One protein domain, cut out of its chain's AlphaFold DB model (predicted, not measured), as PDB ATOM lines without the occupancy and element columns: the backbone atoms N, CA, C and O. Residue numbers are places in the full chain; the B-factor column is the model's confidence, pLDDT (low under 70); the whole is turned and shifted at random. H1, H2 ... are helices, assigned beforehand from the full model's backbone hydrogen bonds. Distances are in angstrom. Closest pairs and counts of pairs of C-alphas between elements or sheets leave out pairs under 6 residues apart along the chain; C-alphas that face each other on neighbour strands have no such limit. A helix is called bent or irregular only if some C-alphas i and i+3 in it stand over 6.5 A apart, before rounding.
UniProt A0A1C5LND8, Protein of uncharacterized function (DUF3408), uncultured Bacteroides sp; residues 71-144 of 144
ATOM      1  N   TYR A  71     236.627 202.509 251.837       89.19
ATOM      2  CA  TYR A  71     235.779 203.372 251.004       89.19
ATOM      3  C   TYR A  71     235.326 204.660 251.721       89.19
ATOM      4  O   TYR A  71     235.122 205.700 251.094       89.19
ATOM      5  N   SER A  72     235.239 204.624 253.056       89.19
ATOM      6  CA  SER A  72     234.973 205.791 253.906       89.19
ATOM      7  C   SER A  72     235.935 206.957 253.661       89.19
ATOM      8  O   SER A  72     235.512 208.108 253.764       89.19
ATOM      9  N   TYR A  73     237.176 206.682 253.251       89.88
ATOM     10  CA  TYR A  73     238.181 207.690 252.918       89.88
ATOM     11  C   TYR A  73     237.691 208.677 251.848       89.88
ATOM     12  O   TYR A  73     237.879 209.894 251.962       89.88
ATOM     13  N   PHE A  74     236.976 208.189 250.827       90.44
ATOM     14  CA  PHE A  74     236.420 209.035 249.763       90.44
ATOM     15  C   PHE A  74     235.308 209.967 250.266       90.44
ATOM     16  O   PHE A  74     235.040 211.009 249.664       90.44
ATOM     17  N   LEU A  75     234.688 209.625 251.395       90.06
ATOM     18  CA  LEU A  75     233.564 210.344 251.992       90.06
ATOM     19  C   LEU A  75     233.975 211.272 253.143       90.06
ATOM     20  O   LEU A  75     233.157 212.066 253.615       90.06
ATOM     21  N   GLU A  76     235.226 211.199 253.593       87.75
ATOM     22  CA  GLU A  76     235.758 212.106 254.608       87.75
ATOM     23  C   GLU A  76     235.711 213.564 254.140       87.75
ATOM     24  O   GLU A  76     235.839 213.874 252.949       87.75
ATOM     25  N   LYS A  77     235.568 214.474 255.102       80.38
ATOM     26  CA  LYS A  77     235.578 215.911 254.848       80.38
ATOM     27  C   LYS A  77     236.961 216.321 254.338       80.38
ATOM     28  O   LYS A  77     237.962 216.006 254.970       80.38
ATOM     29  N   ARG A  78     237.013 217.012 253.200       70.44
ATOM     30  CA  ARG A  78     238.239 217.645 252.693       70.44
ATOM     31  C   ARG A  78     238.117 219.159 252.760       70.44
ATOM     32  O   ARG A  78     237.002 219.689 252.752       70.44
ATOM     33  N   ASP A  79     239.268 219.822 252.804       64.19
ATOM     34  CA  ASP A  79     239.360 221.272 252.685       64.19
ATOM     35  C   ASP A  79     238.774 221.756 251.358       64.19
ATOM     36  O   ASP A  79     238.743 221.044 250.350       64.19
ATOM     37  N   GLU A  80     238.269 222.985 251.371       67.00
ATOM     38  CA  GLU A  80     237.690 223.613 250.194       67.00
ATOM     39  C   GLU A  80     238.706 223.643 249.048       67.00
ATOM     40  O   GLU A  80     239.787 224.218 249.160       67.00
ATOM     41  N   LEU A  81     238.339 223.031 247.916       71.19
ATOM     42  CA  LEU A  81     239.163 223.045 246.715       71.19
ATOM     43  C   LEU A  81     239.299 224.491 246.211       71.19
ATOM     44  O   LEU A  81     238.348 225.058 245.666       71.19
ATOM     45  N   LYS A  82     240.477 225.086 246.435       71.50
ATOM     46  CA  LYS A  82     240.762 226.510 246.182       71.50
ATOM     47  C   LYS A  82     240.767 226.873 244.692       71.50
ATOM     48  O   LYS A  82     240.452 228.006 244.351       71.50
ATOM     49  N   ALA A  83     241.065 225.915 243.811       78.19
ATOM     50  CA  ALA A  83     241.070 226.092 242.359       78.19
ATOM     51  C   ALA A  83     240.357 224.911 241.684       78.19
ATOM     52  O   ALA A  83     240.930 223.839 241.510       78.19
ATOM     53  N   ARG A  84     239.073 225.088 241.346       76.81
ATOM     54  CA  ARG A  84     238.255 224.033 240.729       76.81
ATOM     55  C   ARG A  84     238.368 224.084 239.210       76.81
ATOM     56  O   ARG A  84     238.102 225.124 238.614       76.81
ATOM     57  N   GLN A  85     238.679 222.946 238.599       82.19
ATOM     58  CA  GLN A  85     238.507 222.721 237.165       82.19
ATOM     59  C   GLN A  85     237.291 221.810 236.947       82.19
ATOM     60  O   GLN A  85     237.114 220.820 237.655       82.19
ATOM     61  N   CYS A  86     236.417 222.168 236.003       85.31
ATOM     62  CA  CYS A  86     235.218 221.389 235.694       85.31
ATOM     63  C   CYS A  86     235.553 220.293 234.677       85.31
ATOM     64  O   CYS A  86     236.088 220.588 233.610       85.31
ATOM     65  N   VAL A  87     235.187 219.048 234.979       87.44
ATOM     66  CA  VAL A  87     235.325 217.909 234.061       87.44
ATOM     67  C   VAL A  87     233.951 217.547 233.506       87.44
ATOM     68  O   VAL A  87     232.965 217.531 234.241       87.44
ATOM     69  N   TYR A  88     233.879 217.245 232.209       94.06
ATOM     70  CA  TYR A  88     232.660 216.724 231.596       94.06
ATOM     71  C   TYR A  88     232.524 215.231 231.890       94.06
ATOM     72  O   TYR A  88     233.408 214.443 231.563       94.06
ATOM     73  N   ILE A  89     231.396 214.846 232.477       93.38
ATOM     74  CA  ILE A  89     231.022 213.453 232.726       93.38
ATOM     75  C   ILE A  89     229.601 213.216 232.224       93.38
ATOM     76  O   ILE A  89     228.827 214.159 232.043       93.38
ATOM     77  N   SER A  90     229.249 211.958 231.972       97.06
ATOM     78  CA  SER A  90     227.884 211.634 231.570       97.06
ATOM     79  C   SER A  90     226.900 211.939 232.701       97.06
ATOM     80  O   SER A  90     227.223 211.826 233.888       97.06
ATOM     81  N   ARG A  91     225.669 212.294 232.320       96.00
ATOM     82  CA  ARG A  91     224.595 212.602 233.269       96.00
ATOM     83  C   ARG A  91     224.359 211.453 234.253       96.00
ATOM     84  O   ARG A  91     224.283 211.686 235.451       96.00
ATOM     85  N   GLU A  92     224.308 210.223 233.753       97.06
ATOM     86  CA  GLU A  92     224.089 209.027 234.576       97.06
ATOM     87  C   GLU A  92     225.196 208.819 235.619       97.06
ATOM     88  O   GLU A  92     224.931 208.401 236.743       97.06
ATOM     89  N   VAL A  93     226.451 209.115 235.263       95.81
ATOM     90  CA  VAL A  93     227.581 209.020 236.199       95.81
ATOM     91  C   VAL A  93     227.482 210.119 237.251       95.81
ATOM     92  O   VAL A  93     227.664 209.844 238.436       95.81
ATOM     93  N   GLN A  94     227.137 211.342 236.847       94.56
ATOM     94  CA  GLN A  94     226.933 212.446 237.780       94.56
ATOM     95  C   GLN A  94     225.807 212.155 238.785       94.56
ATOM     96  O   GLN A  94     225.980 212.431 239.971       94.56
ATOM     97  N   GLU A  95     224.689 211.575 238.336       95.88
ATOM     98  CA  GLU A  95     223.561 211.183 239.196       95.88
ATOM     99  C   GLU A  95     223.989 210.123 240.224       95.88
ATOM    100  O   GLU A  95     223.795 210.319 241.422       95.88
ATOM    101  N   LYS A  96     224.699 209.071 239.797       95.69
ATOM    102  CA  LYS A  96     225.227 208.043 240.716       95.69
ATOM    103  C   LYS A  96     226.203 208.612 241.747       95.69
ATOM    104  O   LYS A  96     226.153 208.241 242.918       95.69
ATOM    105  N   ILE A  97     227.095 209.514 241.332       94.44
ATOM    106  CA  ILE A  97     228.032 210.176 242.251       94.44
ATOM    107  C   ILE A  97     227.269 211.038 243.260       94.44
ATOM    108  O   ILE A  97     227.599 211.034 244.448       94.44
ATOM    109  N   ALA A  98     226.249 211.766 242.804       93.00
ATOM    110  CA  ALA A  98     225.405 212.555 243.686       93.00
ATOM    111  C   ALA A  98     224.711 211.657 244.721       93.00
ATOM    112  O   ALA A  98     224.767 211.970 245.909       93.00
ATOM    113  N   ASP A  99     224.131 210.532 244.312       94.44
ATOM    114  CA  ASP A  99     223.466 209.600 245.228       94.44
ATOM    115  C   ASP A  99     224.425 209.055 246.290       94.44
ATOM    116  O   ASP A  99     224.086 209.032 247.475       94.44
ATOM    117  N   ILE A 100     225.645 208.691 245.891       93.50
ATOM    118  CA  ILE A 100     226.699 208.240 246.807       93.50
ATOM    119  C   ILE A 100     227.012 209.323 247.848       93.50
ATOM    120  O   ILE A 100     226.965 209.081 249.057       93.50
ATOM    121  N   VAL A 101     227.322 210.536 247.391       91.88
ATOM    122  CA  VAL A 101     227.757 211.633 248.267       91.88
ATOM    123  C   VAL A 101     226.644 212.073 249.216       91.88
ATOM    124  O   VAL A 101     226.908 212.310 250.397       91.88
ATOM    125  N   HIS A 102     225.400 212.149 248.745       90.19
ATOM    126  CA  HIS A 102     224.280 212.577 249.582       90.19
ATOM    127  C   HIS A 102     223.836 211.480 250.556       90.19
ATOM    128  O   HIS A 102     223.549 211.779 251.716       90.19
ATOM    129  N   THR A 103     223.826 210.215 250.124       90.25
ATOM    130  CA  THR A 103     223.341 209.096 250.949       90.25
ATOM    131  C   THR A 103     224.388 208.648 251.966       90.25
ATOM    132  O   THR A 103     224.073 208.479 253.145       90.25
ATOM    133  N   LEU A 104     225.645 208.478 251.543       88.75
ATOM    134  CA  LEU A 104     226.714 207.978 252.416       88.75
ATOM    135  C   LEU A 104     227.514 209.106 253.067       88.75
ATOM    136  O   LEU A 104     227.931 208.991 254.220       88.75
ATOM    137  N   GLY A 105     227.713 210.217 252.358       78.44
ATOM    138  CA  GLY A 105     228.548 211.320 252.828       78.44
ATOM    139  C   GLY A 105     227.922 212.159 253.941       78.44
ATOM    140  O   GLY A 105     228.647 212.929 254.566       78.44
ATOM    141  N   ARG A 106     226.613 212.040 254.226       82.50
ATOM    142  CA  ARG A 106     225.896 212.811 255.273       82.50
ATOM    143  C   ARG A 106     226.266 214.308 255.282       82.50
ATOM    144  O   ARG A 106     226.452 214.898 256.343       82.50
ATOM    145  N   ASN A 107     226.420 214.908 254.098       73.69
ATOM    146  CA  ASN A 107     226.840 216.304 253.877       73.69
ATOM    147  C   ASN A 107     228.260 216.671 254.360       73.69
ATOM    148  O   ASN A 107     228.586 217.850 254.481       73.69
ATOM    149  N   LYS A 108     229.122 215.688 254.637       82.69
ATOM    150  CA  LYS A 108     230.525 215.912 255.026       82.69
ATOM    151  C   LYS A 108     231.438 216.186 253.835       82.69
ATOM    152  O   LYS A 108     232.472 216.822 254.005       82.69
ATOM    153  N   THR A 109     231.066 215.712 252.649       88.19
ATOM    154  CA  THR A 109     231.837 215.880 251.417       88.19
ATOM    155  C   THR A 109     230.977 216.500 250.322       88.19
ATOM    156  O   THR A 109     229.748 216.448 250.369       88.19
ATOM    157  N   THR A 110     231.630 217.103 249.334       89.56
ATOM    158  CA  THR A 110     230.974 217.631 248.132       89.56
ATOM    159  C   THR A 110     231.235 216.694 246.963       89.56
ATOM    160  O   THR A 110     232.228 215.968 246.963       89.56
ATOM    161  N   ILE A 111     230.392 216.753 245.928       90.81
ATOM    162  CA  ILE A 111     230.606 216.001 244.680       90.81
ATOM    163  C   ILE A 111     232.015 216.257 244.128       90.81
ATOM    164  O   ILE A 111     232.722 215.318 243.784       90.81
ATOM    165  N   GLY A 112     232.455 217.521 244.121       89.50
ATOM    166  CA  GLY A 112     233.797 217.879 243.662       89.50
ATOM    167  C   GLY A 112     234.909 217.247 244.502       89.50
ATOM    168  O   GLY A 112     235.847 216.698 243.943       89.50
ATOM    169  N   ALA A 113     234.787 217.272 245.832       89.25
ATOM    170  CA  ALA A 113     235.788 216.678 246.723       89.25
ATOM    171  C   ALA A 113     235.831 215.143 246.633       89.25
ATOM    172  O   ALA A 113     236.903 214.553 246.745       89.25
ATOM    173  N   TYR A 114     234.684 214.495 246.412       91.56
ATOM    174  CA  TYR A 114     234.623 213.054 246.161       91.56
ATOM    175  C   TYR A 114     235.338 212.686 244.855       91.56
ATOM    176  O   TYR A 114     236.192 211.801 244.851       91.56
ATOM    177  N   ILE A 115     235.025 213.397 243.765       91.94
ATOM    178  CA  ILE A 115     235.647 213.173 242.452       91.94
ATOM    179  C   ILE A 115     237.162 213.359 242.544       91.94
ATOM    180  O   ILE A 115     237.904 212.510 242.064       91.94
ATOM    181  N   ASP A 116     237.617 214.417 243.212       90.12
ATOM    182  CA  ASP A 116     239.038 214.704 243.412       90.12
ATOM    183  C   ASP A 116     239.774 213.534 244.087       90.12
ATOM    184  O   ASP A 116     240.780 213.051 243.574       90.12
ATOM    185  N   LYS A 117     239.225 212.982 245.177       91.19
ATOM    186  CA  LYS A 117     239.832 211.828 245.865       91.19
ATOM    187  C   LYS A 117     239.884 210.574 244.996       91.19
ATOM    188  O   LYS A 117     240.898 209.882 245.000       91.19
ATOM    189  N   VAL A 118     238.804 210.276 244.272       92.38
ATOM    190  CA  VAL A 118     238.750 209.111 243.372       92.38
ATOM    191  C   VAL A 118     239.776 209.252 242.251       92.38
ATOM    192  O   VAL A 118     240.484 208.294 241.950       92.38
ATOM    193  N   LEU A 119     239.888 210.443 241.656       92.31
ATOM    194  CA  LEU A 119     240.860 210.709 240.599       92.31
ATOM    195  C   LEU A 119     242.298 210.656 241.122       92.31
ATOM    196  O   LEU A 119     243.136 210.041 240.470       92.31
ATOM    197  N   CYS A 120     242.586 211.223 242.297       90.38
ATOM    198  CA  CYS A 120     243.908 211.114 242.917       90.38
ATOM    199  C   CYS A 120     244.309 209.653 243.148       90.38
ATOM    200  O   CYS A 120     245.396 209.254 242.746       90.38
ATOM    201  N   GLU A 121     243.433 208.853 243.760       91.50
ATOM    202  CA  GLU A 121     243.723 207.439 244.028       91.50
ATOM    203  C   GLU A 121     243.909 206.651 242.726       91.50
ATOM    204  O   GLU A 121     244.811 205.823 242.621       91.50
ATOM    205  N   HIS A 122     243.093 206.933 241.709       93.12
ATOM    206  CA  HIS A 122     243.237 206.307 240.399       93.12
ATOM    207  C   HIS A 122     244.591 206.640 239.758       93.12
ATOM    208  O   HIS A 122     245.289 205.743 239.290       93.12
ATOM    209  N   LEU A 123     244.995 207.912 239.769       93.00
ATOM    210  CA  LEU A 123     246.281 208.333 239.215       93.00
ATOM    211  C   LEU A 123     247.463 207.730 239.979       93.00
ATOM    212  O   LEU A 123     248.441 207.340 239.351       93.00
ATOM    213  N   GLU A 124     247.368 207.616 241.303       91.19
ATOM    214  CA  GLU A 124     248.407 207.001 242.133       91.19
ATOM    215  C   GLU A 124     248.524 205.495 241.852       91.19
ATOM    216  O   GLU A 124     249.614 204.982 241.594       91.19
ATOM    217  N   MET A 125     247.391 204.788 241.830       90.12
ATOM    218  CA  MET A 125     247.337 203.337 241.632       90.12
ATOM    219  C   MET A 125     247.876 202.907 240.264       90.12
ATOM    220  O   MET A 125     248.566 201.890 240.171       90.12
ATOM    221  N   TYR A 126     247.577 203.679 239.219       92.75
ATOM    222  CA  TYR A 126     247.957 203.369 237.838       92.75
ATOM    223  C   TYR A 126     249.152 204.191 237.343       92.75
ATOM    224  O   TYR A 126     249.479 204.136 236.160       92.75
ATOM    225  N   ARG A 127     249.848 204.921 238.226       91.31
ATOM    226  CA  ARG A 127     250.967 205.807 237.864       91.31
ATOM    227  C   ARG A 127     252.011 205.120 236.981       91.31
ATOM    228  O   ARG A 127     252.436 205.699 235.987       91.31
ATOM    229  N   ALA A 128     252.435 203.909 237.349       89.75
ATOM    230  CA  ALA A 128     253.451 203.164 236.605       89.75
ATOM    231  C   ALA A 128     252.969 202.805 235.191       89.75
ATOM    232  O   ALA A 128     253.627 203.153 234.220       89.75
ATOM    233  N   GLU A 129     251.776 202.217 235.076       93.00
ATOM    234  CA  GLU A 129     251.189 201.823 233.788       93.00
ATOM    235  C   GLU A 129     250.933 203.032 232.878       93.00
ATOM    236  O   GLU A 129     251.217 202.991 231.682       93.00
ATOM    237  N   ILE A 130     250.441 204.138 233.445       91.75
ATOM    238  CA  ILE A 130     250.233 205.395 232.716       91.75
ATOM    239  C   ILE A 130     251.564 205.925 232.176       91.75
ATOM    240  O   ILE A 130     251.637 206.338 231.017       91.75
ATOM    241  N   ASN A 131     252.613 205.916 233.002       91.06
ATOM    242  CA  ASN A 131     253.931 206.391 232.597       91.06
ATOM    243  C   ASN A 131     254.538 205.498 231.511       91.06
ATOM    244  O   ASN A 131     255.046 206.029 230.527       91.06
ATOM    245  N   ASP A 132     254.439 204.176 231.638       91.06
ATOM    246  CA  ASP A 132     254.957 203.235 230.638       91.06
ATOM    247  C   ASP A 132     254.290 203.461 229.271       91.06
ATOM    248  O   ASP A 132     254.977 203.660 228.268       91.06
ATOM    249  N   LEU A 133     252.956 203.576 229.236       90.38
ATOM    250  CA  LEU A 133     252.211 203.894 228.010       90.38
ATOM    251  C   LEU A 133     252.596 205.256 227.417       90.38
ATOM    252  O   LEU A 133     252.627 205.428 226.193       90.38
ATOM    253  N   TYR A 134     252.882 206.239 228.272       86.31
ATOM    254  CA  TYR A 134     253.349 207.548 227.835       86.31
ATOM    255  C   TYR A 134     254.731 207.456 227.175       86.31
ATOM    256  O   TYR A 134     254.924 208.017 226.090       86.31
ATOM    257  N   PHE A 135     255.673 206.733 227.785       85.31
ATOM    258  CA  PHE A 135     257.014 206.532 227.233       85.31
ATOM    259  C   PHE A 135     256.976 205.764 225.913       85.31
ATOM    260  O   PHE A 135     257.600 206.212 224.947       85.31
ATOM    261  N   ASP A 136     256.197 204.685 225.835       83.75
ATOM    262  CA  ASP A 136     256.028 203.899 224.611       83.75
ATOM    263  C   ASP A 136     255.529 204.779 223.456       83.75
ATOM    264  O   ASP A 136     256.122 204.814 222.374       83.75
ATOM    265  N   HIS A 137     254.477 205.567 223.692       78.31
ATOM    266  CA  HIS A 137     253.901 206.421 222.655       78.31
ATOM    267  C   HIS A 137     254.802 207.619 222.292       78.31
ATOM    268  O   HIS A 137     254.837 208.042 221.132       78.31
ATOM    269  N   TYR A 138     255.552 208.176 223.248       74.31
ATOM    270  CA  TYR A 138     256.455 209.308 223.006       74.31
ATOM    271  C   TYR A 138     257.736 208.895 222.264       74.31
ATOM    272  O   TYR A 138     258.183 209.611 221.362       74.31
ATOM    273  N   LEU A 139     258.309 207.734 222.592       67.31
ATOM    274  CA  LEU A 139     259.523 207.223 221.947       67.31
ATOM    275  C   LEU A 139     259.248 206.691 220.534       67.31
ATOM    276  O   LEU A 139     260.048 206.937 219.632       67.31
ATOM    277  N   LEU A 140     258.093 206.059 220.299       60.09
ATOM    278  CA  LEU A 140     257.704 205.594 218.960       60.09
ATOM    279  C   LEU A 140     257.394 206.750 217.995       60.09
ATOM    280  O   LEU A 140     257.643 206.635 216.796       60.09
ATOM    281  N   ARG A 141     256.901 207.891 218.496       64.00
ATOM    282  CA  ARG A 141     256.561 209.047 217.648       64.00
ATOM    283  C   ARG A 141     257.765 209.922 217.272       64.00
ATOM    284  O   ARG A 141     257.651 210.698 216.330       64.00
ATOM    285  N   LYS A 142     258.904 209.807 217.967       57.81
ATOM    286  CA  LYS A 142     260.160 210.515 217.626       57.81
ATOM    287  C   LYS A 142     261.050 209.776 216.613       57.81
ATOM    288  O   LYS A 142     262.090 210.310 216.244       57.81
ATOM    289  N   HIS A 143     260.652 208.585 216.162       49.72
ATOM    290  CA  HIS A 143     261.389 207.774 215.182       49.72
ATOM    291  C   HIS A 143     260.762 207.749 213.769       49.72
ATOM    292  O   HIS A 143     261.060 206.851 212.981       49.72
ATOM    293  N   ILE A 144     259.947 208.753 213.426       44.88
ATOM    294  CA  ILE A 144     259.542 209.095 212.048       44.88
ATOM    295  C   ILE A 144     260.049 210.505 211.750       44.88
ATOM    296  O   ILE A 144     260.542 210.720 210.621       44.88
TER     297      ILE A 144
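What this domain is: This is residues 71 to 144 of the 144 residues of the protein "Protein of uncharacterized function (DUF3408)" of uncultured Bacteroides sp (UniProt A0A1C5LND8). A small body of helices sits at one end, and a long helical arm, residues 122 to 144, sticks out from it, made of the last residues of H3, 122 to 125, the single link residue 126, H4, residues 127 to 141, and the tail after it, residues 142 to 144. In the body, the beginning of H3 meets H2 part-way along it, nearly at a right angle, the short H1 packs on H3, and residues 76 to 90 make a wide loop from H1 to H2. The printed part has 74 residues with four named helices, in the order H1, H2, H3, H4, and no named strand; the class is all helix. The whole is only just loose, close to extended, with a radius of gyration of the C-alphas of 16.5 A, and it spans 54 by 24 by 24 A, the arm making much of the length.

Where its parts are: H1 takes residues 72 to 75, 5.1 A from first to last C-alpha, and begins at C-alpha 72, (234.973, 205.791, 253.906). After residues 76 to 90 comes H2, residues 91 to 104, 19.8 A long. H3, residues 111 to 125, is 21.2 A long and begins at C-alpha 111, (230.606, 216.001, 244.680). H4, residues 127 to 141, is also 21.2 A long and ends at C-alpha 141, (256.561, 209.047, 217.648). No helix is bent or irregular.

How they stand to each other: H1 touches H3, which meets it with residues 114 to 118 alone; their closest C-alphas, those of Phe 74 and Tyr 114, are 5.7 A apart. H1 and H2 are close but not clearly touching, their closest C-alphas being those of Leu 75 and Val 101 at 7.0 A. H2 touches H3 with residues 97 to 101 alone, and H3 touches H2 with residues 111 to 114 alone. The closest C-alphas of H2 and H3, those of Ala 98 and Ile 111, are 6.3 A apart, and the two lines are about perpendicular at 80 degrees. H3 and H4 meet only through their link. H4 is apart from H1 and from H2. Every pair of O i and N i+4 is within hydrogen-bond range in H2, H3 and H4; H1, with 4 residues, is too short for such a pair, and its 1 pair of O i and N i+3 is within range.

The domain as a whole: The two C-alphas farthest apart are those of Arg 106 and Ile 144, at 54.9 A. Residues 122 to 144 stand free, as do residues 88 to 93, of which 91 to 93 belong to H2. Without these stretches the body has 45 residues and spans 26 by 20 by 19 A. The link from H1 to H2 is long, with 15 residues; the link from H2 to H3 is short, with 6, and that from H3 to H4 is tight, with 1. The printed part has no cut, and residue 144 is the chain's last. The mean pLDDT of the printed part is 85.3, and the model's confidence is under 70 at residues 79 to 80 and 139 to 144.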